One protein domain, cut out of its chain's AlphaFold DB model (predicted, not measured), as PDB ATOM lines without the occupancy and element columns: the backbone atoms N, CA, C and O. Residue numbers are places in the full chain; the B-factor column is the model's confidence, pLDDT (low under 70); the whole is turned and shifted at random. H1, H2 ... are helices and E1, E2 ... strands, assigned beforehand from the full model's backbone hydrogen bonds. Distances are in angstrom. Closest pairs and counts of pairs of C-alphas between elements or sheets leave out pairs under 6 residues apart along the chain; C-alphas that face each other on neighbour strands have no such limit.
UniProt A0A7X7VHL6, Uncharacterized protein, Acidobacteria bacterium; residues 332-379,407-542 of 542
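Overview. This is residues 332 to 379 and 407 to 542 of the 542 residues of an uncharacterized protein of Acidobacteria bacterium (UniProt A0A7X7VHL6). Two long helices, H1 and H5, run side by side in opposite ways, and one end of the pair, residues 335 to 346 of H1 and 498 to 506 of H5, packs on a twisted four-stranded sheet while the rest reaches away from it. H4 packs steeply across H1, with the short H3 beside them, and the small H2 lies near the far end of the pair. The printed part has 184 residues, with five named helices and four named strands in the order H1 H2 E1 H3 H4 H5 E2 E3 E4. The sheet, E1 E4 E3 E2, is antiparallel and the class is mixed, helices and strands. The whole is loose, with a radius of gyration of the C-alphas of 20.3 A and spans of 55 by 47 by 34 A.

Along the chain. The sheet holds E1, residues 413 to 423, 30.0 A long; E4, residues 529 to 541, 35.2 A, with C-alpha 541 at (39.690, -16.053, -50.636); E3, residues 521 to 526, 16.5 A; and E2, residues 516 to 518. H1 is residues 335 to 365, 45.3 A, from C-alpha 335 at (52.874, -27.659, -24.250). H5 is residues 474 to 508, 50.7 A, and H4 residues 446 to 464, 27.1 A. H2 is residues 368 to 371 and H3 residues 432 to 436.

Arrangement. E2, E3 and E4 form a meander, each strand the antiparallel neighbour of the one before, in two hairpins. Between E2 and E3, N 518 and O 521 are within hydrogen-bond range at 2.9 A; between E3 and E4, N 524 and O 531 are within hydrogen-bond range at 2.9 A. E1 and E4 are antiparallel at 165 degrees, with N 418 and O 536 at 2.9 A; E1 bends by 51 degrees at residue 416 and E4 by 54 degrees at residue 537. H1 and H5 are on one face of the sheet, making two layers, helices over a sheet. H1 has a height over the sheet of 7.1 A and runs across the strands, at 77 degrees to E4 on the local plane. H1 is the hub. It touches H5 at a shallow tilt of 29 degrees, opposite ways; their closest C-alphas, Phe 348 and Val 487, are 6.1 A apart. With residues 347 to 354 alone it touches H4 at a steep tilt of 60 degrees, the closest C-alphas being Tyr 350 and Met 451, 5.9 A. Every O i to N i+4 pair is within hydrogen-bond range in H1, H3, H4 and H5; H2 is too short for one.

Size, cuts and confidence. The C-alphas of Gly 378 and Val 517, the two farthest apart, are 59.1 A from each other. Residues 380 to 406 are not printed, and C-alphas 379 and 407 are 38.1 A apart across the cut. Of the links printed whole, none is long. Confidence is under 70 at residues 367 to 371, 439 to 441, 509 and 511 to 513.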
ATOM      1  N   SER A 332      61.279 -21.541 -26.463       72.06
ATOM      2  CA  SER A 332      60.432 -21.062 -25.365       72.06
ATOM      3  C   SER A 332      58.976 -21.542 -25.432       72.06
ATOM      4  O   SER A 332      58.179 -21.179 -24.569       72.06
ATOM      5  N   VAL A 333      58.593 -22.350 -26.428       83.81
ATOM      6  CA  VAL A 333      57.204 -22.791 -26.636       83.81
ATOM      7  C   VAL A 333      57.055 -24.262 -26.262       83.81
ATOM      8  O   VAL A 333      57.316 -25.157 -27.067       83.81
ATOM      9  N   THR A 334      56.569 -24.497 -25.046       84.75
ATOM     10  CA  THR A 334      56.227 -25.829 -24.526       84.75
ATOM     11  C   THR A 334      54.714 -26.053 -24.508       84.75
ATOM     12  O   THR A 334      53.927 -25.098 -24.531       84.75
ATOM     13  N   ALA A 335      54.286 -27.317 -24.424       86.88
ATOM     14  CA  ALA A 335      52.874 -27.659 -24.250       86.88
ATOM     15  C   ALA A 335      52.263 -27.020 -22.990       86.88
ATOM     16  O   ALA A 335      51.146 -26.509 -23.044       86.88
ATOM     17  N   ASP A 336      53.029 -26.939 -21.899       88.94
ATOM     18  CA  ASP A 336      52.623 -26.271 -20.658       88.94
ATOM     19  C   ASP A 336      52.346 -24.778 -20.831       88.94
ATOM     20  O   ASP A 336      51.343 -24.260 -20.328       88.94
ATOM     21  N   ILE A 337      53.226 -24.079 -21.551       88.88
ATOM     22  CA  ILE A 337      53.072 -22.648 -21.820       88.88
ATOM     23  C   ILE A 337      51.829 -22.415 -22.679       88.88
ATOM     24  O   ILE A 337      51.035 -21.525 -22.377       88.88
ATOM     25  N   LEU A 338      51.613 -23.240 -23.706       90.44
ATOM     26  CA  LEU A 338      50.424 -23.153 -24.556       90.44
ATOM     27  C   LEU A 338      49.144 -23.452 -23.782       90.44
ATOM     28  O   LEU A 338      48.168 -22.720 -23.926       90.44
ATOM     29  N   PHE A 339      49.150 -24.473 -22.927       92.69
ATOM     30  CA  PHE A 339      48.021 -24.797 -22.061       92.69
ATOM     31  C   PHE A 339      47.647 -23.617 -21.167       92.69
ATOM     32  O   PHE A 339      46.476 -23.238 -21.122       92.69
ATOM     33  N   ASN A 340      48.628 -22.998 -20.506       92.81
ATOM     34  CA  ASN A 340      48.395 -21.832 -19.651       92.81
ATOM     35  C   ASN A 340      47.863 -20.640 -20.452       92.81
ATOM     36  O   ASN A 340      46.835 -20.074 -20.093       92.81
ATOM     37  N   LEU A 341      48.501 -20.311 -21.582       92.69
ATOM     38  CA  LEU A 341      48.068 -19.215 -22.452       92.69
ATOM     39  C   LEU A 341      46.624 -19.396 -22.927       92.69
ATOM     40  O   LEU A 341      45.833 -18.457 -22.861       92.69
ATOM     41  N   VAL A 342      46.269 -20.594 -23.396       92.44
ATOM     42  CA  VAL A 342      44.922 -20.889 -23.905       92.44
ATOM     43  C   VAL A 342      43.905 -20.898 -22.762       92.44
ATOM     44  O   VAL A 342      42.815 -20.356 -22.927       92.44
ATOM     45  N   SER A 343      44.261 -21.434 -21.590       92.25
ATOM     46  CA  SER A 343      43.414 -21.404 -20.387       92.25
ATOM     47  C   SER A 343      43.110 -19.973 -19.941       92.25
ATOM     48  O   SER A 343      41.944 -19.619 -19.750       92.25
ATOM     49  N   ASP A 344      44.134 -19.125 -19.843       93.44
ATOM     50  CA  ASP A 344      43.978 -17.725 -19.453       93.44
ATOM     51  C   ASP A 344      43.152 -16.956 -20.485       93.44
ATOM     52  O   ASP A 344      42.222 -16.230 -20.126       93.44
ATOM     53  N   MET A 345      43.436 -17.148 -21.780       92.75
ATOM     54  CA  MET A 345      42.643 -16.545 -22.853       92.75
ATOM     55  C   MET A 345      41.171 -16.913 -22.721       92.75
ATOM     56  O   MET A 345      40.318 -16.028 -22.759       92.75
ATOM     57  N   GLN A 346      40.879 -18.196 -22.516       91.62
ATOM     58  CA  GLN A 346      39.522 -18.705 -22.393       91.62
ATOM     59  C   GLN A 346      38.780 -18.066 -21.207       91.62
ATOM     60  O   GLN A 346      37.643 -17.615 -21.363       91.62
ATOM     61  N   MET A 347      39.436 -17.953 -20.049       92.00
ATOM     62  CA  MET A 347      38.884 -17.293 -18.859       92.00
ATOM     63  C   MET A 347      38.584 -15.808 -19.112       92.00
ATOM     64  O   MET A 347      37.505 -15.313 -18.774       92.00
ATOM     65  N   PHE A 348      39.506 -15.075 -19.744       94.88
ATOM     66  CA  PHE A 348      39.282 -13.667 -20.076       94.88
ATOM     67  C   PHE A 348      38.204 -13.477 -21.155       94.88
ATOM     68  O   PHE A 348      37.476 -12.484 -21.109       94.88
ATOM     69  N   GLU A 349      38.045 -14.421 -22.086       93.75
ATOM     70  CA  GLU A 349      36.945 -14.422 -23.058       93.75
ATOM     71  C   GLU A 349      35.586 -14.663 -22.381       93.75
ATOM     72  O   GLU A 349      34.621 -13.962 -22.702       93.75
ATOM     73  N   TYR A 350      35.507 -15.555 -21.385       94.12
ATOM     74  CA  TYR A 350      34.309 -15.700 -20.547       94.12
ATOM     75  C   TYR A 350      33.997 -14.412 -19.787       94.12
ATOM     76  O   TYR A 350      32.874 -13.911 -19.861       94.12
ATOM     77  N   LYS A 351      34.996 -13.812 -19.124       95.06
ATOM     78  CA  LYS A 351      34.823 -12.540 -18.406       95.06
ATOM     79  C   LYS A 351      34.353 -11.429 -19.349       95.06
ATOM     80  O   LYS A 351      33.421 -10.700 -19.012       95.06
ATOM     81  N   GLN A 352      34.929 -11.325 -20.552       95.69
ATOM     82  CA  GLN A 352      34.476 -10.373 -21.573       95.69
ATOM     83  C   GLN A 352      33.003 -10.592 -21.933       95.69
ATOM     84  O   GLN A 352      32.255  -9.623 -22.079       95.69
ATOM     85  N   LYS A 353      32.585 -11.854 -22.069       95.00
ATOM     86  CA  LYS A 353      31.212 -12.215 -22.418       95.00
ATOM     87  C   LYS A 353      30.214 -11.802 -21.334       95.00
ATOM     88  O   LYS A 353      29.207 -11.185 -21.668       95.00
ATOM     89  N   TYR A 354      30.522 -12.049 -20.060       94.50
ATOM     90  CA  TYR A 354      29.693 -11.577 -18.945       94.50
ATOM     91  C   TYR A 354      29.643 -10.049 -18.860       94.50
ATOM     92  O   TYR A 354      28.565  -9.490 -18.685       94.50
ATOM     93  N   ILE A 355      30.772  -9.355 -19.040       94.81
ATOM     94  CA  ILE A 355      30.789  -7.882 -19.041       94.81
ATOM     95  C   ILE A 355      29.891  -7.328 -20.152       94.81
ATOM     96  O   ILE A 355      29.110  -6.417 -19.897       94.81
ATOM     97  N   ASN A 356      29.973  -7.884 -21.366       93.94
ATOM     98  CA  ASN A 356      29.106  -7.480 -22.473       93.94
ATOM     99  C   ASN A 356      27.627  -7.745 -22.153       93.94
ATOM    100  O   ASN A 356      26.814  -6.852 -22.343       93.94
ATOM    101  N   TYR A 357      27.295  -8.907 -21.581       93.31
ATOM    102  CA  TYR A 357      25.931  -9.210 -21.138       93.31
ATOM    103  C   TYR A 357      25.403  -8.182 -20.124       93.31
ATOM    104  O   TYR A 357      24.296  -7.669 -20.277       93.31
ATOM    105  N   TYR A 358      26.199  -7.814 -19.115       92.38
ATOM    106  CA  TYR A 358      25.803  -6.787 -18.147       92.38
ATOM    107  C   TYR A 358      25.742  -5.382 -18.752       92.38
ATOM    108  O   TYR A 358      24.901  -4.589 -18.338       92.38
ATOM    109  N   LEU A 359      26.581  -5.063 -19.742       90.25
ATOM    110  CA  LEU A 359      26.469  -3.819 -20.507       90.25
ATOM    111  C   LEU A 359      25.180  -3.780 -21.331       90.25
ATOM    112  O   LEU A 359      24.544  -2.733 -21.396       90.25
ATOM    113  N   ASP A 360      24.776  -4.899 -21.925       88.81
ATOM    114  CA  ASP A 360      23.522  -4.998 -22.670       88.81
ATOM    115  C   ASP A 360      22.323  -4.844 -21.721       88.81
ATOM    116  O   ASP A 360      21.476  -3.984 -21.949       88.81
ATOM    117  N   LYS A 361      22.321  -5.529 -20.569       88.75
ATOM    118  CA  LYS A 361      21.301  -5.343 -19.514       88.75
ATOM    119  C   LYS A 361      21.277  -3.932 -18.930       88.75
ATOM    120  O   LYS A 361      20.203  -3.411 -18.619       88.75
ATOM    121  N   PHE A 362      22.443  -3.306 -18.779       87.25
ATOM    122  CA  PHE A 362      22.546  -1.898 -18.420       87.25
ATOM    123  C   PHE A 362      21.855  -1.044 -19.483       87.25
ATOM    124  O   PHE A 362      21.031  -0.204 -19.141       87.25
ATOM    125  N   ASN A 363      22.139  -1.281 -20.767       81.69
ATOM    126  CA  ASN A 363      21.549  -0.530 -21.869       81.69
ATOM    127  C   ASN A 363      20.038  -0.749 -21.990       81.69
ATOM    128  O   ASN A 363      19.353   0.194 -22.364       81.69
ATOM    129  N   ASP A 364      19.500  -1.923 -21.664       82.56
ATOM    130  CA  ASP A 364      18.051  -2.171 -21.678       82.56
ATOM    131  C   ASP A 364      17.314  -1.261 -20.685       82.56
ATOM    132  O   ASP A 364      16.286  -0.674 -21.016       82.56
ATOM    133  N   ASN A 365      17.892  -1.078 -19.494       77.00
ATOM    134  CA  ASN A 365      17.275  -0.349 -18.380       77.00
ATOM    135  C   ASN A 365      17.785   1.095 -18.215       77.00
ATOM    136  O   ASN A 365      17.277   1.847 -17.385       77.00
ATOM    137  N   ALA A 366      18.800   1.491 -18.983       72.38
ATOM    138  CA  ALA A 366      19.363   2.831 -18.957       72.38
ATOM    139  C   ALA A 366      18.390   3.850 -19.561       72.38
ATOM    140  O   ALA A 366      17.809   3.648 -20.631       72.38
ATOM    141  N   THR A 367      18.281   5.009 -18.920       68.81
ATOM    142  CA  THR A 367      17.609   6.177 -19.499       68.81
ATOM    143  C   THR A 367      18.301   6.617 -20.791       68.81
ATOM    144  O   THR A 367      19.497   6.386 -20.992       68.81
ATOM    145  N   ALA A 368      17.581   7.321 -21.671       65.62
ATOM    146  CA  ALA A 368      18.165   7.870 -22.897       65.62
ATOM    147  C   ALA A 368      19.405   8.742 -22.619       65.62
ATOM    148  O   ALA A 368      20.346   8.720 -23.399       65.62
ATOM    149  N   ALA A 369      19.451   9.461 -21.490       62.38
ATOM    150  CA  ALA A 369      20.623  10.232 -21.069       62.38
ATOM    151  C   ALA A 369      21.845   9.348 -20.750       62.38
ATOM    152  O   ALA A 369      22.970   9.730 -21.044       62.38
ATOM    153  N   GLN A 370      21.633   8.147 -20.210       63.88
ATOM    154  CA  GLN A 370      22.702   7.213 -19.842       63.88
ATOM    155  C   GLN A 370      23.252   6.406 -21.032       63.88
ATOM    156  O   GLN A 370      24.385   5.926 -20.955       63.88
ATOM    157  N   LYS A 371      22.487   6.271 -22.130       64.94
ATOM    158  CA  LYS A 371      22.924   5.610 -23.382       64.94
ATOM    159  C   LYS A 371      23.713   6.537 -24.315       64.94
ATOM    160  O   LYS A 371      24.460   6.066 -25.173       64.94
ATOM    161  N   LYS A 372      23.537   7.850 -24.164       70.38
ATOM    162  CA  LYS A 372      24.228   8.885 -24.935       70.38
ATOM    163  C   LYS A 372      25.680   8.997 -24.467       70.38
ATOM    164  O   LYS A 372      25.951   9.530 -23.399       70.38
ATOM    165  N   VAL A 373      26.605   8.469 -25.262       73.19
ATOM    166  CA  VAL A 373      28.050   8.503 -24.990       73.19
ATOM    167  C   VAL A 373      28.816   8.864 -26.256       73.19
ATOM    168  O   VAL A 373      28.351   8.585 -27.365       73.19
ATOM    169  N   GLY A 374      29.998   9.457 -26.090       83.75
ATOM    170  CA  GLY A 374      30.826   9.880 -27.217       83.75
ATOM    171  C   GLY A 374      30.085  10.895 -28.084       83.75
ATOM    172  O   GLY A 374      29.497  11.841 -27.570       83.75
ATOM    173  N   ILE A 375      30.050  10.679 -29.400       85.62
ATOM    174  CA  ILE A 375      29.419  11.638 -30.324       85.62
ATOM    175  C   ILE A 375      27.886  11.721 -30.181       85.62
ATOM    176  O   ILE A 375      27.263  12.655 -30.689       85.62
ATOM    177  N   PHE A 376      27.269  10.756 -29.489       88.19
ATOM    178  CA  PHE A 376      25.829  10.742 -29.216       88.19
ATOM    179  C   PHE A 376      25.461  11.505 -27.940       88.19
ATOM    180  O   PHE A 376      24.277  11.702 -27.661       88.19
ATOM    181  N   GLU A 377      26.451  11.958 -27.166       85.25
ATOM    182  CA  GLU A 377      26.217  12.780 -25.985       85.25
ATOM    183  C   GLU A 377      25.447  14.062 -26.342       85.25
ATOM    184  O   GLU A 377      25.725  14.738 -27.337       85.25
ATOM    185  N   GLY A 378      24.382  14.339 -25.582       82.38
ATOM    186  CA  GLY A 378      23.489  15.477 -25.827       82.38
ATOM    187  C   GLY A 378      22.574  15.385 -27.063       82.38
ATOM    188  O   GLY A 378      21.773  16.290 -27.260       82.38
ATOM    189  N   LYS A 379      22.625  14.316 -27.876       86.25
ATOM    190  CA  LYS A 379      21.816  14.179 -29.112       86.25
ATOM    191  C   LYS A 379      20.410  13.620 -28.864       86.25
ATOM    192  O   LYS A 379      20.212  12.866 -27.917       86.25
ATOM    193  N   PRO A 407      31.273 -12.609 -53.270       85.38
ATOM    194  CA  PRO A 407      30.966 -14.024 -53.077       85.38
ATOM    195  C   PRO A 407      32.208 -14.902 -53.248       85.38
ATOM    196  O   PRO A 407      33.139 -14.559 -53.961       85.38
ATOM    197  N   ALA A 408      32.261 -16.050 -52.565       83.50
ATOM    198  CA  ALA A 408      33.434 -16.932 -52.651       83.50
ATOM    199  C   ALA A 408      33.643 -17.531 -54.051       83.50
ATOM    200  O   ALA A 408      34.774 -17.847 -54.392       83.50
ATOM    201  N   ALA A 409      32.568 -17.675 -54.832       86.50
ATOM    202  CA  ALA A 409      32.618 -18.185 -56.200       86.50
ATOM    203  C   ALA A 409      33.355 -17.243 -57.167       86.50
ATOM    204  O   ALA A 409      33.896 -17.713 -58.161       86.50
ATOM    205  N   ASP A 410      33.410 -15.949 -56.838       85.94
ATOM    206  CA  ASP A 410      34.003 -14.902 -57.675       85.94
ATOM    207  C   ASP A 410      35.389 -14.468 -57.164       85.94
ATOM    208  O   ASP A 410      35.938 -13.463 -57.611       85.94
ATOM    209  N   CYS A 411      35.945 -15.195 -56.189       83.94
ATOM    210  CA  CYS A 411      37.265 -14.935 -55.630       83.94
ATOM    211  C   CYS A 411      38.225 -16.071 -55.973       83.94
ATOM    212  O   CYS A 411      37.884 -17.250 -55.841       83.94
ATOM    213  N   ASP A 412      39.472 -15.712 -56.259       86.19
ATOM    214  CA  ASP A 412      40.569 -16.669 -56.198       86.19
ATOM    215  C   ASP A 412      40.815 -17.089 -54.744       86.19
ATOM    216  O   ASP A 412      40.465 -16.383 -53.790       86.19
ATOM    217  N   PHE A 413      41.431 -18.257 -54.554       89.00
ATOM    218  CA  PHE A 413      41.822 -18.722 -53.229       89.00
ATOM    219  C   PHE A 413      43.220 -19.327 -53.215       89.00
ATOM    220  O   PHE A 413      43.705 -19.883 -54.197       89.00
ATOM    221  N   TYR A 414      43.852 -19.265 -52.048       86.81
ATOM    222  CA  TYR A 414      45.052 -20.036 -51.736       86.81
ATOM    223  C   TYR A 414      44.869 -20.777 -50.410       86.81
ATOM    224  O   TYR A 414      43.970 -20.465 -49.628       86.81
ATOM    225  N   MET A 415      45.715 -21.774 -50.159       86.31
ATOM    226  CA  MET A 415      45.681 -22.552 -48.921       86.31
ATOM    227  C   MET A 415      46.632 -21.937 -47.889       86.31
ATOM    228  O   MET A 415      47.843 -21.895 -48.120       86.31
ATOM    229  N   ALA A 416      46.098 -21.491 -46.754       85.81
ATOM    230  CA  ALA A 416      46.880 -20.990 -45.624       85.81
ATOM    231  C   ALA A 416      46.946 -22.029 -44.502       85.81
ATOM    232  O   ALA A 416      46.003 -22.788 -44.308       85.81
ATOM    233  N   ARG A 417      48.050 -22.046 -43.748       85.06
ATOM    234  CA  ARG A 417      48.181 -22.875 -42.542       85.06
ATOM    235  C   ARG A 417      47.359 -22.257 -41.407       85.06
ATOM    236  O   ARG A 417      47.573 -21.088 -41.082       85.06
ATOM    237  N   SER A 418      46.476 -23.035 -40.793       83.56
ATOM    238  CA  SER A 418      45.632 -22.618 -39.670       83.56
ATOM    239  C   SER A 418      45.892 -23.462 -38.428       83.56
ATOM    240  O   SER A 418      46.072 -24.677 -38.520       83.56
ATOM    241  N   PHE A 419      45.888 -22.802 -37.268       82.44
ATOM    242  CA  PHE A 419      46.047 -23.438 -35.964       82.44
ATOM    243  C   PHE A 419      44.921 -23.016 -35.055       82.44
ATOM    244  O   PHE A 419      44.799 -21.829 -34.725       82.44
ATOM    245  N   GLU A 420      44.188 -23.991 -34.551       86.38
ATOM    246  CA  GLU A 420      43.193 -23.764 -33.522       86.38
ATOM    247  C   GLU A 420      43.593 -24.496 -32.245       86.38
ATOM    248  O   GLU A 420      43.992 -25.658 -32.274       86.38
ATOM    249  N   PHE A 421      43.488 -23.793 -31.120       89.00
ATOM    250  CA  PHE A 421      43.644 -24.373 -29.794       89.00
ATOM    251  C   PHE A 421      42.298 -24.310 -29.088       89.00
ATOM    252  O   PHE A 421      41.678 -23.247 -29.032       89.00
ATOM    253  N   SER A 422      41.854 -25.435 -28.541       90.56
ATOM    254  CA  SER A 422      40.601 -25.521 -27.793       90.56
ATOM    255  C   SER A 422      40.700 -26.577 -26.703       90.56
ATOM    256  O   SER A 422      41.407 -27.567 -26.858       90.56
ATOM    257  N   PHE A 423      39.988 -26.405 -25.593       90.88
ATOM    258  CA  PHE A 423      39.848 -27.490 -24.624       90.88
ATOM    259  C   PHE A 423      38.772 -28.474 -25.084       90.88
ATOM    260  O   PHE A 423      37.739 -28.080 -25.636       90.88
ATOM    261  N   LYS A 424      38.996 -29.769 -24.845       89.31
ATOM    262  CA  LYS A 424      38.042 -30.837 -25.168       89.31
ATOM    263  C   LYS A 424      36.678 -30.532 -24.543       89.31
ATOM    264  O   LYS A 424      36.563 -30.328 -23.339       89.31
ATOM    265  N   GLY A 425      35.641 -30.484 -25.379       83.88
ATOM    266  CA  GLY A 425      34.281 -30.120 -24.961       83.88
ATOM    267  C   GLY A 425      34.026 -28.614 -24.787       83.88
ATOM    268  O   GLY A 425      32.964 -28.250 -24.288       83.88
ATOM    269  N   MET A 426      34.957 -27.741 -25.200       84.00
ATOM    270  CA  MET A 426      34.875 -26.279 -25.030       84.00
ATOM    271  C   MET A 426      35.137 -25.488 -26.329       84.00
ATOM    272  O   MET A 426      35.577 -24.345 -26.275       84.00
ATOM    273  N   LYS A 427      34.871 -26.064 -27.514       74.38
ATOM    274  CA  LYS A 427      35.133 -25.385 -28.806       74.38
ATOM    275  C   LYS A 427      34.348 -24.078 -28.990       74.38
ATOM    276  O   LYS A 427      34.836 -23.150 -29.626       74.38
ATOM    277  N   ALA A 428      33.137 -23.993 -28.443       81.50
ATOM    278  CA  ALA A 428      32.290 -22.808 -28.548       81.50
ATOM    279  C   ALA A 428      31.878 -22.319 -27.161       81.50
ATOM    280  O   ALA A 428      31.478 -23.117 -26.317       81.50
ATOM    281  N   ILE A 429      31.930 -21.001 -26.955       86.25
ATOM    282  CA  ILE A 429      31.474 -20.358 -25.720       86.25
ATOM    283  C   ILE A 429      29.936 -20.237 -25.764       86.25
ATOM    284  O   ILE A 429      29.439 -19.450 -26.582       86.25
ATOM    285  N   PRO A 430      29.168 -20.933 -24.898       87.25
ATOM    286  CA  PRO A 430      27.700 -20.855 -24.840       87.25
ATOM    287  C   PRO A 430      27.174 -19.446 -24.550       87.25
ATOM    288  O   PRO A 430      27.937 -18.585 -24.105       87.25
ATOM    289  N   LYS A 431      25.884 -19.173 -24.800       88.94
ATOM    290  CA  LYS A 431      25.276 -17.889 -24.406       88.94
ATOM    291  C   LYS A 431      25.288 -17.743 -22.880       88.94
ATOM    292  O   LYS A 431      25.347 -18.733 -22.158       88.94
ATOM    293  N   VAL A 432      25.276 -16.501 -22.392       87.94
ATOM    294  CA  VAL A 432      25.348 -16.235 -20.942       87.94
ATOM    295  C   VAL A 432      24.095 -16.747 -20.243       87.94
ATOM    296  O   VAL A 432      24.176 -17.318 -19.162       87.94
ATOM    297  N   GLU A 433      22.950 -16.613 -20.899       86.25
ATOM    298  CA  GLU A 433      21.668 -17.126 -20.440       86.25
ATOM    299  C   GLU A 433      21.737 -18.641 -20.220       86.25
ATOM    300  O   GLU A 433      21.409 -19.101 -19.133       86.25
ATOM    301  N   ASP A 434      22.279 -19.396 -21.183       83.06
ATOM    302  CA  ASP A 434      22.422 -20.858 -21.094       83.06
ATOM    303  C   ASP A 434      23.319 -21.302 -19.923       83.06
ATOM    304  O   ASP A 434      23.135 -22.390 -19.377       83.06
ATOM    305  N   ALA A 435      24.294 -20.471 -19.535       82.62
ATOM    306  CA  ALA A 435      25.172 -20.731 -18.394       82.62
ATOM    307  C   ALA A 435      24.487 -20.440 -17.044       82.62
ATOM    308  O   ALA A 435      24.694 -21.178 -16.079       82.62
ATOM    309  N   ILE A 436      23.648 -19.399 -16.986       78.50
ATOM    310  CA  ILE A 436      22.927 -18.982 -15.773       78.50
ATOM    311  C   ILE A 436      21.696 -19.870 -15.523       78.50
ATOM    312  O   ILE A 436      21.403 -20.215 -14.378       78.50
ATOM    313  N   THR A 437      20.968 -20.268 -16.571       75.31
ATOM    314  CA  THR A 437      19.782 -21.130 -16.459       75.31
ATOM    315  C   THR A 437      20.136 -22.590 -16.724       75.31
ATOM    316  O   THR A 437      19.894 -23.110 -17.812       75.31
ATOM    317  N   ILE A 438      20.685 -23.276 -15.718       72.19
ATOM    318  CA  ILE A 438      20.875 -24.732 -15.782       72.19
ATOM    319  C   ILE A 438      19.529 -25.414 -15.468       72.19
ATOM    320  O   ILE A 438      18.993 -25.211 -14.377       72.19
ATOM    321  N   PRO A 439      18.957 -26.234 -16.377       68.12
ATOM    322  CA  PRO A 439      17.708 -26.941 -16.111       68.12
ATOM    323  C   PRO A 439      17.826 -27.869 -14.899       68.12
ATOM    324  O   PRO A 439      18.826 -28.578 -14.750       68.12
ATOM    325  N   ALA A 440      16.780 -27.915 -14.070       64.25
ATOM    326  CA  ALA A 440      16.728 -28.793 -12.905       64.25
ATOM    327  C   ALA A 440      17.033 -30.252 -13.299       64.25
ATOM    328  O   ALA A 440      16.422 -30.805 -14.214       64.25
ATOM    329  N   GLY A 441      18.014 -30.864 -12.629       68.19
ATOM    330  CA  GLY A 441      18.441 -32.246 -12.876       68.19
ATOM    331  C   GLY A 441      19.538 -32.437 -13.934       68.19
ATOM    332  O   GLY A 441      20.018 -33.560 -14.085       68.19
ATOM    333  N   LYS A 442      19.993 -31.389 -14.640       77.88
ATOM    334  CA  LYS A 442      21.152 -31.480 -15.551       77.88
ATOM    335  C   LYS A 442      22.441 -31.023 -14.866       77.88
ATOM    336  O   LYS A 442      22.481 -29.965 -14.247       77.88
ATOM    337  N   LYS A 443      23.515 -31.807 -15.017       78.88
ATOM    338  CA  LYS A 443      24.862 -31.389 -14.597       78.88
ATOM    339  C   LYS A 443      25.409 -30.350 -15.587       78.88
ATOM    340  O   LYS A 443      25.247 -30.555 -16.794       78.88
ATOM    341  N   PRO A 444      26.052 -29.267 -15.116       81.31
ATOM    342  CA  PRO A 444      26.720 -28.324 -16.002       81.31
ATOM    343  C   PRO A 444      27.804 -29.039 -16.808       81.31
ATOM    344  O   PRO A 444      28.513 -29.909 -16.299       81.31
ATOM    345  N   THR A 445      27.932 -28.672 -18.080       85.19
ATOM    346  CA  THR A 445      29.081 -29.088 -18.887       85.19
ATOM    347  C   THR A 445      30.351 -28.414 -18.353       85.19
ATOM    348  O   THR A 445      30.253 -27.351 -17.734       85.19
ATOM    349  N   PRO A 446      31.554 -28.956 -18.624       83.75
ATOM    350  CA  PRO A 446      32.805 -28.338 -18.177       83.75
ATOM    351  C   PRO A 446      32.944 -26.861 -18.584       83.75
ATOM    352  O   PRO A 446      33.427 -26.044 -17.806       83.75
ATOM    353  N   VAL A 447      32.469 -26.498 -19.784       86.69
ATOM    354  CA  VAL A 447      32.469 -25.107 -20.264       86.69
ATOM    355  C   VAL A 447      31.544 -24.210 -19.427       86.69
ATOM    356  O   VAL A 447      31.939 -23.107 -19.063       86.69
ATOM    357  N   ILE A 448      30.346 -24.692 -19.063       87.81
ATOM    358  CA  ILE A 448      29.393 -23.952 -18.218       87.81
ATOM    359  C   ILE A 448      29.942 -23.809 -16.799       87.81
ATOM    360  O   ILE A 448      29.834 -22.736 -16.215       87.81
ATOM    361  N   GLN A 449      30.574 -24.854 -16.259       87.25
ATOM    362  CA  GLN A 449      31.188 -24.794 -14.936       87.25
ATOM    363  C   GLN A 449      32.254 -23.688 -14.868       87.25
ATOM    364  O   GLN A 449      32.175 -22.822 -14.003       87.25
ATOM    365  N   MET A 450      33.188 -23.649 -15.825       86.44
ATOM    366  CA  MET A 450      34.218 -22.601 -15.869       86.44
ATOM    367  C   MET A 450      33.638 -21.200 -16.105       86.44
ATOM    368  O   MET A 450      34.150 -20.213 -15.569       86.44
ATOM    369  N   MET A 451      32.578 -21.091 -16.913       91.06
ATOM    370  CA  MET A 451      31.860 -19.828 -17.087       91.06
ATOM    371  C   MET A 451      31.256 -19.348 -15.763       91.06
ATOM    372  O   MET A 451      31.444 -18.185 -15.411       91.06
ATOM    373  N   ASN A 452      30.619 -20.235 -14.999       89.69
ATOM    374  CA  ASN A 452      30.017 -19.896 -13.711       89.69
ATOM    375  C   ASN A 452      31.069 -19.530 -12.656       89.69
ATOM    376  O   ASN A 452      30.911 -18.515 -11.990       89.69
ATOM    377  N   GLU A 453      32.191 -20.247 -12.576       89.50
ATOM    378  CA  GLU A 453      33.319 -19.869 -11.706       89.50
ATOM    379  C   GLU A 453      33.856 -18.463 -12.054       89.50
ATOM    380  O   GLU A 453      34.111 -17.630 -11.177       89.50
ATOM    381  N   THR A 454      33.964 -18.154 -13.353       91.62
ATOM    382  CA  THR A 454      34.367 -16.819 -13.832       91.62
ATOM    383  C   THR A 454      33.330 -15.755 -13.461       91.62
ATOM    384  O   THR A 454      33.686 -14.634 -13.088       91.62
ATOM    385  N   HIS A 455      32.045 -16.093 -13.564       92.25
ATOM    386  CA  HIS A 455      30.934 -15.215 -13.217       92.25
ATOM    387  C   HIS A 455      30.900 -14.897 -11.728       92.25
ATOM    388  O   HIS A 455      30.847 -13.725 -11.371       92.25
ATOM    389  N   GLU A 456      31.001 -15.909 -10.872       91.50
ATOM    390  CA  GLU A 456      31.036 -15.763  -9.416       91.50
ATOM    391  C   GLU A 456      32.198 -14.870  -8.978       91.50
ATOM    392  O   GLU A 456      32.005 -13.935  -8.198       91.50
ATOM    393  N   SER A 457      33.391 -15.092  -9.542       92.75
ATOM    394  CA  SER A 457      34.561 -14.241  -9.305       92.75
ATOM    395  C   SER A 457      34.308 -12.786  -9.721       92.75
ATOM    396  O   SER A 457      34.615 -11.854  -8.975       92.75
ATOM    397  N   PHE A 458      33.692 -12.573 -10.887       94.00
ATOM    398  CA  PHE A 458      33.381 -11.238 -11.393       94.00
ATOM    399  C   PHE A 458      32.305 -10.514 -10.566       94.00
ATOM    400  O   PHE A 458      32.453  -9.329 -10.268       94.00
ATOM    401  N   VAL A 459      31.246 -11.216 -10.160       93.25
ATOM    402  CA  VAL A 459      30.186 -10.675  -9.296       93.25
ATOM    403  C   VAL A 459      30.741 -10.342  -7.916       93.25
ATOM    404  O   VAL A 459      30.430  -9.279  -7.378       93.25
ATOM    405  N   LYS A 460      31.594 -11.207  -7.355       94.31
ATOM    406  CA  LYS A 460      32.289 -10.939  -6.094       94.31
ATOM    407  C   LYS A 460      33.136  -9.671  -6.197       94.31
ATOM    408  O   LYS A 460      32.992  -8.798  -5.353       94.31
ATOM    409  N   GLN A 461      33.926  -9.525  -7.264       94.44
ATOM    410  CA  GLN A 461      34.701  -8.307  -7.513       94.44
ATOM    411  C   GLN A 461      33.809  -7.057  -7.552       94.44
ATOM    412  O   GLN A 461      34.119  -6.065  -6.900       94.44
ATOM    413  N   ALA A 462      32.696  -7.099  -8.291       94.94
ATOM    414  CA  ALA A 462      31.766  -5.973  -8.351       94.94
ATOM    415  C   ALA A 462      31.214  -5.625  -6.958       94.94
ATOM    416  O   ALA A 462      31.189  -4.457  -6.578       94.94
ATOM    417  N   LYS A 463      30.835  -6.638  -6.171       94.88
ATOM    418  CA  LYS A 463      30.324  -6.463  -4.808       94.88
ATOM    419  C   LYS A 463      31.368  -5.861  -3.863       94.88
ATOM    420  O   LYS A 463      31.024  -4.962  -3.100       94.88
ATOM    421  N   ASP A 464      32.612  -6.329  -3.930       95.00
ATOM    422  CA  ASP A 464      33.725  -5.824  -3.116       95.00
ATOM    423  C   ASP A 464      34.041  -4.349  -3.449       95.00
ATOM    424  O   ASP A 464      34.428  -3.582  -2.569       95.00
ATOM    425  N   GLU A 465      33.793  -3.920  -4.691       94.56
ATOM    426  CA  GLU A 465      33.880  -2.520  -5.138       94.56
ATOM    427  C   GLU A 465      32.578  -1.715  -4.899       94.56
ATOM    428  O   GLU A 465      32.468  -0.559  -5.312       94.56
ATOM    429  N   GLY A 466      31.573  -2.297  -4.230       94.50
ATOM    430  CA  GLY A 466      30.296  -1.640  -3.920       94.50
ATOM    431  C   GLY A 466      29.364  -1.448  -5.125       94.50
ATOM    432  O   GLY A 466      28.458  -0.614  -5.079       94.50
ATOM    433  N   ILE A 467      29.572  -2.200  -6.208       96.19
ATOM    434  CA  ILE A 467      28.831  -2.093  -7.467       96.19
ATOM    435  C   ILE A 467      27.697  -3.123  -7.529       96.19
ATOM    436  O   ILE A 467      27.910  -4.333  -7.457       96.19
ATOM    437  N   ASP A 468      26.477  -2.632  -7.750       92.19
ATOM    438  CA  ASP A 468      25.297  -3.452  -8.026       92.19
ATOM    439  C   ASP A 468      25.103  -3.596  -9.544       92.19
ATOM    440  O   ASP A 468      24.640  -2.675 -10.227       92.19
ATOM    441  N   LEU A 469      25.463  -4.767 -10.077       90.94
ATOM    442  CA  LEU A 469      25.366  -5.087 -11.506       90.94
ATOM    443  C   LEU A 469      23.920  -5.111 -12.035       90.94
ATOM    444  O   LEU A 469      23.724  -5.061 -13.248       90.94
ATOM    445  N   GLY A 470      22.912  -5.182 -11.157       86.75
ATOM    446  CA  GLY A 470      21.497  -5.105 -11.529       86.75
ATOM    447  C   GLY A 470      20.980  -3.674 -11.696       86.75
ATOM    448  O   GLY A 470      19.894  -3.477 -12.241       86.75
ATOM    449  N   LYS A 471      21.737  -2.661 -11.252       87.12
ATOM    450  CA  LYS A 471      21.322  -1.254 -11.306       87.12
ATOM    451  C   LYS A 471      21.973  -0.513 -12.465       87.12
ATOM    452  O   LYS A 471      23.196  -0.443 -12.581       87.12
ATOM    453  N   ALA A 472      21.146   0.146 -13.274       85.75
ATOM    454  CA  ALA A 472      21.595   1.023 -14.350       85.75
ATOM    455  C   ALA A 472      22.010   2.410 -13.816       85.75
ATOM    456  O   ALA A 472      21.339   3.413 -14.051       85.75
ATOM    457  N   VAL A 473      23.120   2.475 -13.075       87.44
ATOM    458  CA  VAL A 473      23.718   3.730 -12.576       87.44
ATOM    459  C   VAL A 473      25.088   4.005 -13.200       87.44
ATOM    460  O   VAL A 473      25.756   3.098 -13.697       87.44
ATOM    461  N   VAL A 474      25.526   5.269 -13.167       84.12
ATOM    462  CA  VAL A 474      26.810   5.716 -13.750       84.12
ATOM    463  C   VAL A 474      27.994   4.905 -13.212       84.12
ATOM    464  O   VAL A 474      28.815   4.448 -14.002       84.12
ATOM    465  N   ALA A 475      28.025   4.635 -11.903       88.75
ATOM    466  CA  ALA A 475      29.061   3.809 -11.283       88.75
ATOM    467  C   ALA A 475      29.146   2.401 -11.906       88.75
ATOM    468  O   ALA A 475      30.235   1.947 -12.249       88.75
ATOM    469  N   THR A 476      28.004   1.744 -12.146       91.06
ATOM    470  CA  THR A 476      27.941   0.425 -12.797       91.06
ATOM    471  C   THR A 476      28.472   0.484 -14.227       91.06
ATOM    472  O   THR A 476      29.286  -0.349 -14.623       91.06
ATOM    473  N   ARG A 477      28.072   1.498 -15.006       87.88
ATOM    474  CA  ARG A 477      28.574   1.718 -16.374       87.88
ATOM    475  C   ARG A 477      30.092   1.891 -16.398       87.88
ATOM    476  O   ARG A 477      30.771   1.305 -17.245       87.88
ATOM    477  N   ASP A 478      30.616   2.725 -15.510       89.31
ATOM    478  CA  ASP A 478      32.031   3.086 -15.486       89.31
ATOM    479  C   ASP A 478      32.888   1.901 -15.028       89.31
ATOM    480  O   ASP A 478      33.906   1.612 -15.664       89.31
ATOM    481  N   PHE A 479      32.414   1.141 -14.033       94.19
ATOM    482  CA  PHE A 479      32.991  -0.141 -13.632       94.19
ATOM    483  C   PHE A 479      33.046  -1.127 -14.808       94.19
ATOM    484  O   PHE A 479      34.125  -1.604 -15.164       94.19
ATOM    485  N   LEU A 480      31.917  -1.385 -15.482       94.19
ATOM    486  CA  LEU A 480      31.851  -2.323 -16.609       94.19
ATOM    487  C   LEU A 480      32.794  -1.921 -17.752       94.19
ATOM    488  O   LEU A 480      33.512  -2.763 -18.294       94.19
ATOM    489  N   ASN A 481      32.848  -0.632 -18.098       90.50
ATOM    490  CA  ASN A 481      33.754  -0.129 -19.128       90.50
ATOM    491  C   ASN A 481      35.230  -0.230 -18.718       90.50
ATOM    492  O   ASN A 481      36.071  -0.572 -19.554       90.50
ATOM    493  N   ALA A 482      35.564   0.042 -17.454       92.69
ATOM    494  CA  ALA A 482      36.920  -0.128 -16.939       92.69
ATOM    495  C   ALA A 482      37.354  -1.600 -16.992       92.69
ATOM    496  O   ALA A 482      38.424  -1.909 -17.524       92.69
ATOM    497  N   GLN A 483      36.490  -2.515 -16.549       95.44
ATOM    498  CA  GLN A 483      36.734  -3.955 -16.620       95.44
ATOM    499  C   GLN A 483      36.881  -4.425 -18.072       95.44
ATOM    500  O   GLN A 483      37.816  -5.160 -18.383       95.44
ATOM    501  N   LEU A 484      36.034  -3.947 -18.991       93.31
ATOM    502  CA  LEU A 484      36.137  -4.279 -20.414       93.31
ATOM    503  C   LEU A 484      37.472  -3.820 -21.018       93.31
ATOM    504  O   LEU A 484      38.066  -4.553 -21.811       93.31
ATOM    505  N   ARG A 485      37.959  -2.624 -20.653       89.12
ATOM    506  CA  ARG A 485      39.279  -2.133 -21.086       89.12
ATOM    507  C   ARG A 485      40.402  -3.037 -20.584       89.12
ATOM    508  O   ARG A 485      41.246  -3.436 -21.384       89.12
ATOM    509  N   ASN A 486      40.375  -3.406 -19.304       92.19
ATOM    510  CA  ASN A 486      41.380  -4.283 -18.700       92.19
ATOM    511  C   ASN A 486      41.392  -5.668 -19.358       92.19
ATOM    512  O   ASN A 486      42.442  -6.148 -19.776       92.19
ATOM    513  N   VAL A 487      40.215  -6.275 -19.538       93.69
ATOM    514  CA  VAL A 487      40.071  -7.575 -20.209       93.69
ATOM    515  C   VAL A 487      40.596  -7.518 -21.644       93.69
ATOM    516  O   VAL A 487      41.367  -8.387 -22.045       93.69
ATOM    517  N   LYS A 488      40.255  -6.474 -22.412       87.75
ATOM    518  CA  LYS A 488      40.771  -6.292 -23.780       87.75
ATOM    519  C   LYS A 488      42.293  -6.141 -23.812       87.75
ATOM    520  O   LYS A 488      42.926  -6.720 -24.692       87.75
ATOM    521  N   ALA A 489      42.880  -5.404 -22.868       85.25
ATOM    522  CA  ALA A 489      44.328  -5.234 -22.772       85.25
ATOM    523  C   ALA A 489      45.045  -6.555 -22.440       85.25
ATOM    524  O   ALA A 489      46.077  -6.862 -23.039       85.25
ATOM    525  N   THR A 490      44.489  -7.368 -21.538       90.69
ATOM    526  CA  THR A 490      45.054  -8.685 -21.212       90.69
ATOM    527  C   THR A 490      44.910  -9.668 -22.371       90.69
ATOM    528  O   THR A 490      45.897 -10.285 -22.767       90.69
ATOM    529  N   LEU A 491      43.725  -9.754 -22.986       89.31
ATOM    530  CA  LEU A 491      43.505 -10.589 -24.173       89.31
ATOM    531  C   LEU A 491      44.443 -10.215 -25.317       89.31
ATOM    532  O   LEU A 491      44.921 -11.093 -26.027       89.31
ATOM    533  N   PHE A 492      44.728  -8.926 -25.495       83.56
ATOM    534  CA  PHE A 492      45.687  -8.468 -26.490       83.56
ATOM    535  C   PHE A 492      47.095  -9.035 -26.249       83.56
ATOM    536  O   PHE A 492      47.700  -9.565 -27.181       83.56
ATOM    537  N   LYS A 493      47.590  -8.999 -25.003       85.12
ATOM    538  CA  LYS A 493      48.897  -9.574 -24.634       85.12
ATOM    539  C   LYS A 493      48.934 -11.087 -24.844       85.12
ATOM    540  O   LYS A 493      49.857 -11.586 -25.484       85.12
ATOM    541  N   LEU A 494      47.918 -11.799 -24.354       89.75
ATOM    542  CA  LEU A 494      47.838 -13.258 -24.464       89.75
ATOM    543  C   LEU A 494      47.756 -13.718 -25.926       89.75
ATOM    544  O   LEU A 494      48.490 -14.613 -26.335       89.75
ATOM    545  N   ARG A 495      46.932 -13.050 -26.746       85.94
ATOM    546  CA  ARG A 495      46.840 -13.321 -28.190       85.94
ATOM    547  C   ARG A 495      48.152 -13.034 -28.910       85.94
ATOM    548  O   ARG A 495      48.507 -13.785 -29.811       85.94
ATOM    549  N   GLY A 496      48.877 -11.992 -28.507       81.88
ATOM    550  CA  GLY A 496      50.211 -11.706 -29.029       81.88
ATOM    551  C   GLY A 496      51.208 -12.826 -28.737       81.88
ATOM    552  O   GLY A 496      51.873 -13.301 -29.655       81.88
ATOM    553  N   ALA A 497      51.250 -13.303 -27.489       85.50
ATOM    554  CA  ALA A 497      52.103 -14.421 -27.089       85.50
ATOM    555  C   ALA A 497      51.742 -15.718 -27.834       85.50
ATOM    556  O   ALA A 497      52.621 -16.369 -28.397       85.50
ATOM    557  N   LEU A 498      50.450 -16.054 -27.922       87.12
ATOM    558  CA  LEU A 498      49.990 -17.235 -28.654       87.12
ATOM    559  C   LEU A 498      50.296 -17.137 -30.158       87.12
ATOM    560  O   LEU A 498      50.704 -18.119 -30.771       87.12
ATOM    561  N   CYS A 499      50.131 -15.959 -30.765       84.69
ATOM    562  CA  CYS A 499      50.454 -15.738 -32.176       84.69
ATOM    563  C   CYS A 499      51.960 -15.898 -32.442       84.69
ATOM    564  O   CYS A 499      52.337 -16.561 -33.408       84.69
ATOM    565  N   ALA A 500      52.818 -15.369 -31.561       84.06
ATOM    566  CA  ALA A 500      54.264 -15.569 -31.642       84.06
ATOM    567  C   ALA A 500      54.639 -17.055 -31.518       84.06
ATOM    568  O   ALA A 500      55.428 -17.551 -32.321       84.06
ATOM    569  N   ALA A 501      54.014 -17.784 -30.587       85.56
ATOM    570  CA  ALA A 501      54.223 -19.221 -30.423       85.56
ATOM    571  C   ALA A 501      53.813 -20.020 -31.674       85.56
ATOM    572  O   ALA A 501      54.566 -20.872 -32.149       85.56
ATOM    573  N   LYS A 502      52.654 -19.691 -32.265       84.25
ATOM    574  CA  LYS A 502      52.201 -20.259 -33.546       84.25
ATOM    575  C   LYS A 502      53.210 -19.984 -34.660       84.25
ATOM    576  O   LYS A 502      53.633 -20.912 -35.339       84.25
ATOM    577  N   MET A 503      53.620 -18.725 -34.837       84.88
ATOM    578  CA  MET A 503      54.610 -18.341 -35.849       84.88
ATOM    579  C   MET A 503      55.920 -19.109 -35.682       84.88
ATOM    580  O   MET A 503      56.464 -19.587 -36.675       84.88
ATOM    581  N   ALA A 504      56.400 -19.259 -34.446       84.31
ATOM    582  CA  ALA A 504      57.646 -19.952 -34.155       84.31
ATOM    583  C   ALA A 504      57.585 -21.395 -34.651       84.31
ATOM    584  O   ALA A 504      58.419 -21.799 -35.458       84.31
ATOM    585  N   LYS A 505      56.538 -22.131 -34.271       80.44
ATOM    586  CA  LYS A 505      56.353 -23.535 -34.662       80.44
ATOM    587  C   LYS A 505      56.151 -23.691 -36.175       80.44
ATOM    588  O   LYS A 505      56.821 -24.502 -36.806       80.44
ATOM    589  N   ILE A 506      55.328 -22.838 -36.796       77.88
ATOM    590  CA  ILE A 506      55.061 -22.861 -38.251       77.88
ATOM    591  C   ILE A 506      56.317 -22.657 -39.086       77.88
ATOM    592  O   ILE A 506      56.501 -23.320 -40.107       77.88
ATOM    593  N   ILE A 507      57.103 -21.645 -38.725       77.62
ATOM    594  CA  ILE A 507      58.160 -21.114 -39.587       77.62
ATOM    595  C   ILE A 507      59.466 -21.869 -39.357       77.62
ATOM    596  O   ILE A 507      60.246 -22.024 -40.291       77.62
ATOM    597  N   THR A 508      59.698 -22.367 -38.140       76.69
ATOM    598  CA  THR A 508      60.919 -23.116 -37.810       76.69
ATOM    599  C   THR A 508      60.836 -24.606 -38.145       76.69
ATOM    600  O   THR A 508      61.863 -25.278 -38.096       76.69
ATOM    601  N   GLY A 509      59.654 -25.105 -38.533       68.06
ATOM    602  CA  GLY A 509      59.443 -26.503 -38.929       68.06
ATOM    603  C   GLY A 509      59.422 -27.488 -37.759       68.06
ATOM    604  O   GLY A 509      59.548 -28.689 -37.974       68.06
ATOM    605  N   ASP A 510      59.289 -26.994 -36.530       72.81
ATOM    606  CA  ASP A 510      59.311 -27.826 -35.331       72.81
ATOM    607  C   ASP A 510      57.920 -28.367 -34.949       72.81
ATOM    608  O   ASP A 510      56.885 -27.800 -35.309       72.81
ATOM    609  N   SER A 511      57.892 -29.464 -34.190       67.38
ATOM    610  CA  SER A 511      56.672 -30.027 -33.603       67.38
ATOM    611  C   SER A 511      56.412 -29.520 -32.184       67.38
ATOM    612  O   SER A 511      57.265 -28.933 -31.518       67.38
ATOM    613  N   PHE A 512      55.193 -29.737 -31.697       67.31
ATOM    614  CA  PHE A 512      54.830 -29.436 -30.317       67.31
ATOM    615  C   PHE A 512      55.180 -30.632 -29.432       67.31
ATOM    616  O   PHE A 512      54.361 -31.529 -29.235       67.31
ATOM    617  N   GLU A 513      56.414 -30.654 -28.925       67.25
ATOM    618  CA  GLU A 513      56.839 -31.635 -27.927       67.25
ATOM    619  C   GLU A 513      55.859 -31.663 -26.741       67.25
ATOM    620  O   GLU A 513      55.360 -30.627 -26.291       67.25
ATOM    621  N   GLY A 514      55.540 -32.869 -26.270       73.25
ATOM    622  CA  GLY A 514      54.556 -33.114 -25.213       73.25
ATOM    623  C   GLY A 514      53.134 -33.397 -25.708       73.25
ATOM    624  O   GLY A 514      52.366 -34.017 -24.973       73.25
ATOM    625  N   PHE A 515      52.776 -33.031 -26.943       79.56
ATOM    626  CA  PHE A 515      51.481 -33.412 -27.509       79.56
ATOM    627  C   PHE A 515      51.503 -34.843 -28.060       79.56
ATOM    628  O   PHE A 515      52.455 -35.270 -28.711       79.56
ATOM    629  N   LYS A 516      50.409 -35.574 -27.844       83.19
ATOM    630  CA  LYS A 516      50.145 -36.896 -28.416       83.19
ATOM    631  C   LYS A 516      49.245 -36.763 -29.638       83.19
ATOM    632  O   LYS A 516      48.334 -35.940 -29.649       83.19
ATOM    633  N   VAL A 517      49.469 -37.591 -30.650       77.06
ATOM    634  CA  VAL A 517      48.583 -37.657 -31.821       77.06
ATOM    635  C   VAL A 517      47.316 -38.434 -31.447       77.06
ATOM    636  O   VAL A 517      47.415 -39.560 -30.964       77.06
ATOM    637  N   ASP A 518      46.143 -37.840 -31.672       76.94
ATOM    638  CA  ASP A 518      44.824 -38.463 -31.509       76.94
ATOM    639  C   ASP A 518      43.996 -38.235 -32.787       76.94
ATOM    640  O   ASP A 518      43.412 -37.172 -33.012       76.94
ATOM    641  N   GLY A 519      44.004 -39.224 -33.683       77.00
ATOM    642  CA  GLY A 519      43.382 -39.107 -35.002       77.00
ATOM    643  C   GLY A 519      44.066 -38.050 -35.875       77.00
ATOM    644  O   GLY A 519      45.201 -38.240 -36.301       77.00
ATOM    645  N   THR A 520      43.352 -36.959 -36.169       72.12
ATOM    646  CA  THR A 520      43.862 -35.814 -36.956       72.12
ATOM    647  C   THR A 520      44.297 -34.635 -36.083       72.12
ATOM    648  O   THR A 520      44.851 -33.664 -36.596       72.12
ATOM    649  N   ASP A 521      44.082 -34.732 -34.770       81.38
ATOM    650  CA  ASP A 521      44.379 -33.685 -33.805       81.38
ATOM    651  C   ASP A 521      45.598 -34.052 -32.944       81.38
ATOM    652  O   ASP A 521      45.983 -35.214 -32.789       81.38
ATOM    653  N   PHE A 522      46.192 -33.032 -32.332       84.44
ATOM    654  CA  PHE A 522      47.210 -33.181 -31.300       84.44
ATOM    655  C   PHE A 522      46.596 -32.868 -29.938       84.44
ATOM    656  O   PHE A 522      45.909 -31.860 -29.772       84.44
ATOM    657  N   THR A 523      46.863 -33.703 -28.941       90.31
ATOM    658  CA  THR A 523      46.282 -33.586 -27.600       90.31
ATOM    659  C   THR A 523      47.351 -33.477 -26.526       90.31
ATOM    660  O   THR A 523      48.395 -34.120 -26.593       90.31
ATOM    661  N   TYR A 524      47.086 -32.660 -25.517       92.12
ATOM    662  CA  TYR A 524      47.921 -32.527 -24.331       92.12
ATOM    663  C   TYR A 524      47.023 -32.492 -23.096       92.12
ATOM    664  O   TYR A 524      46.087 -31.694 -23.031       92.12
ATOM    665  N   GLU A 525      47.271 -33.380 -22.137       91.88
ATOM    666  CA  GLU A 525      46.454 -33.513 -20.930       91.88
ATOM    667  C   GLU A 525      47.228 -33.048 -19.699       91.88
ATOM    668  O   GLU A 525      48.348 -33.495 -19.457       91.88
ATOM    669  N   ARG A 526      46.598 -32.175 -18.910       91.81
ATOM    670  CA  ARG A 526      47.110 -31.711 -17.622       91.81
ATOM    671  C   ARG A 526      45.953 -31.354 -16.700       91.81
ATOM    672  O   ARG A 526      44.958 -30.789 -17.151       91.81
ATOM    673  N   ASP A 527      46.067 -31.689 -15.417       87.62
ATOM    674  CA  ASP A 527      45.064 -31.362 -14.389       87.62
ATOM    675  C   ASP A 527      43.633 -31.821 -14.759       87.62
ATOM    676  O   ASP A 527      42.648 -31.129 -14.496       87.62
ATOM    677  N   GLY A 528      43.513 -32.966 -15.446       85.56
ATOM    678  CA  GLY A 528      42.238 -33.511 -15.935       85.56
ATOM    679  C   GLY A 528      41.595 -32.729 -17.090       85.56
ATOM    680  O   GLY A 528      40.454 -33.005 -17.465       85.56
ATOM    681  N   LYS A 529      42.298 -31.749 -17.671       88.94
ATOM    682  CA  LYS A 529      41.869 -30.995 -18.854       88.94
ATOM    683  C   LYS A 529      42.701 -31.411 -20.058       88.94
ATOM    684  O   LYS A 529      43.922 -31.510 -19.983       88.94
ATOM    685  N   VAL A 530      42.032 -31.587 -21.194       92.12
ATOM    686  CA  VAL A 530      42.676 -31.949 -22.460       92.12
ATOM    687  C   VAL A 530      42.662 -30.741 -23.386       92.12
ATOM    688  O   VAL A 530      41.595 -30.312 -23.832       92.12
ATOM    689  N   LEU A 531      43.839 -30.190 -23.667       93.00
ATOM    690  CA  LEU A 531      44.058 -29.211 -24.721       93.00
ATOM    691  C   LEU A 531      44.149 -29.941 -26.062       93.00
ATOM    692  O   LEU A 531      44.948 -30.861 -26.225       93.00
ATOM    693  N   ILE A 532      43.343 -29.505 -27.018       91.00
ATOM    694  CA  ILE A 532      43.329 -29.965 -28.401       91.00
ATOM    695  C   ILE A 532      43.954 -28.877 -29.264       91.00
ATOM    696  O   ILE A 532      43.575 -27.704 -29.179       91.00
ATOM    697  N   MET A 533      44.890 -29.282 -30.106       88.00
ATOM    698  CA  MET A 533      45.471 -28.471 -31.158       88.00
ATOM    699  C   MET A 533      45.123 -29.094 -32.509       88.00
ATOM    700  O   MET A 533      45.580 -30.192 -32.832       88.00
ATOM    701  N   SER A 534      44.344 -28.360 -33.297       85.31
ATOM    702  CA  SER A 534      43.972 -28.734 -34.660       85.31
ATOM    703  C   SER A 534      44.846 -27.968 -35.655       85.31
ATOM    704  O   SER A 534      44.981 -26.742 -35.563       85.31
ATOM    705  N   MET A 535      45.449 -28.693 -36.598       82.62
ATOM    706  CA  MET A 535      46.293 -28.150 -37.664       82.62
ATOM    707  C   MET A 535      45.658 -28.446 -39.017       82.62
ATOM    708  O   MET A 535      45.503 -29.611 -39.373       82.62
ATOM    709  N   ASP A 536      45.329 -27.409 -39.784       83.81
ATOM    710  CA  ASP A 536      44.658 -27.584 -41.076       83.81
ATOM    711  C   ASP A 536      45.178 -26.593 -42.127       83.81
ATOM    712  O   ASP A 536      45.915 -25.644 -41.827       83.81
ATOM    713  N   ARG A 537      44.810 -26.826 -43.387       84.81
ATOM    714  CA  ARG A 537      44.931 -25.848 -44.458       84.81
ATOM    715  C   ARG A 537      43.553 -25.304 -44.809       84.81
ATOM    716  O   ARG A 537      42.722 -26.002 -45.378       84.81
ATOM    717  N   GLU A 538      43.341 -24.016 -44.573       86.38
ATOM    718  CA  GLU A 538      42.081 -23.354 -44.909       86.38
ATOM    719  C   GLU A 538      42.173 -22.564 -46.223       86.38
ATOM    720  O   GLU A 538      43.207 -21.973 -46.553       86.38
ATOM    721  N   LYS A 539      41.062 -22.523 -46.970       87.50
ATOM    722  CA  LYS A 539      40.938 -21.679 -48.163       87.50
ATOM    723  C   LYS A 539      40.828 -20.216 -47.754       87.50
ATOM    724  O   LYS A 539      39.876 -19.814 -47.087       87.50
ATOM    725  N   VAL A 540      41.762 -19.401 -48.228       84.62
ATOM    726  CA  VAL A 540      41.729 -17.950 -48.068       84.62
ATOM    727  C   VAL A 540      41.399 -17.314 -49.401       84.62
ATOM    728  O   VAL A 540      42.220 -17.304 -50.314       84.62
ATOM    729  N   TYR A 541      40.184 -16.786 -49.479       85.44
ATOM    730  CA  TYR A 541      39.690 -16.053 -50.636       85.44
ATOM    731  C   TYR A 541      40.180 -14.607 -50.596       85.44
ATOM    732  O   TYR A 541      40.112 -13.975 -49.531       85.44
ATOM    733  N   PHE A 542      40.639 -14.082 -51.728       80.75
ATOM    734  CA  PHE A 542      41.143 -12.715 -51.843       80.75
ATOM    735  C   PHE A 542      40.515 -11.961 -53.010       80.75
ATOM    736  O   PHE A 542      40.137 -12.617 -54.002       80.75
TER     737      PHE A 542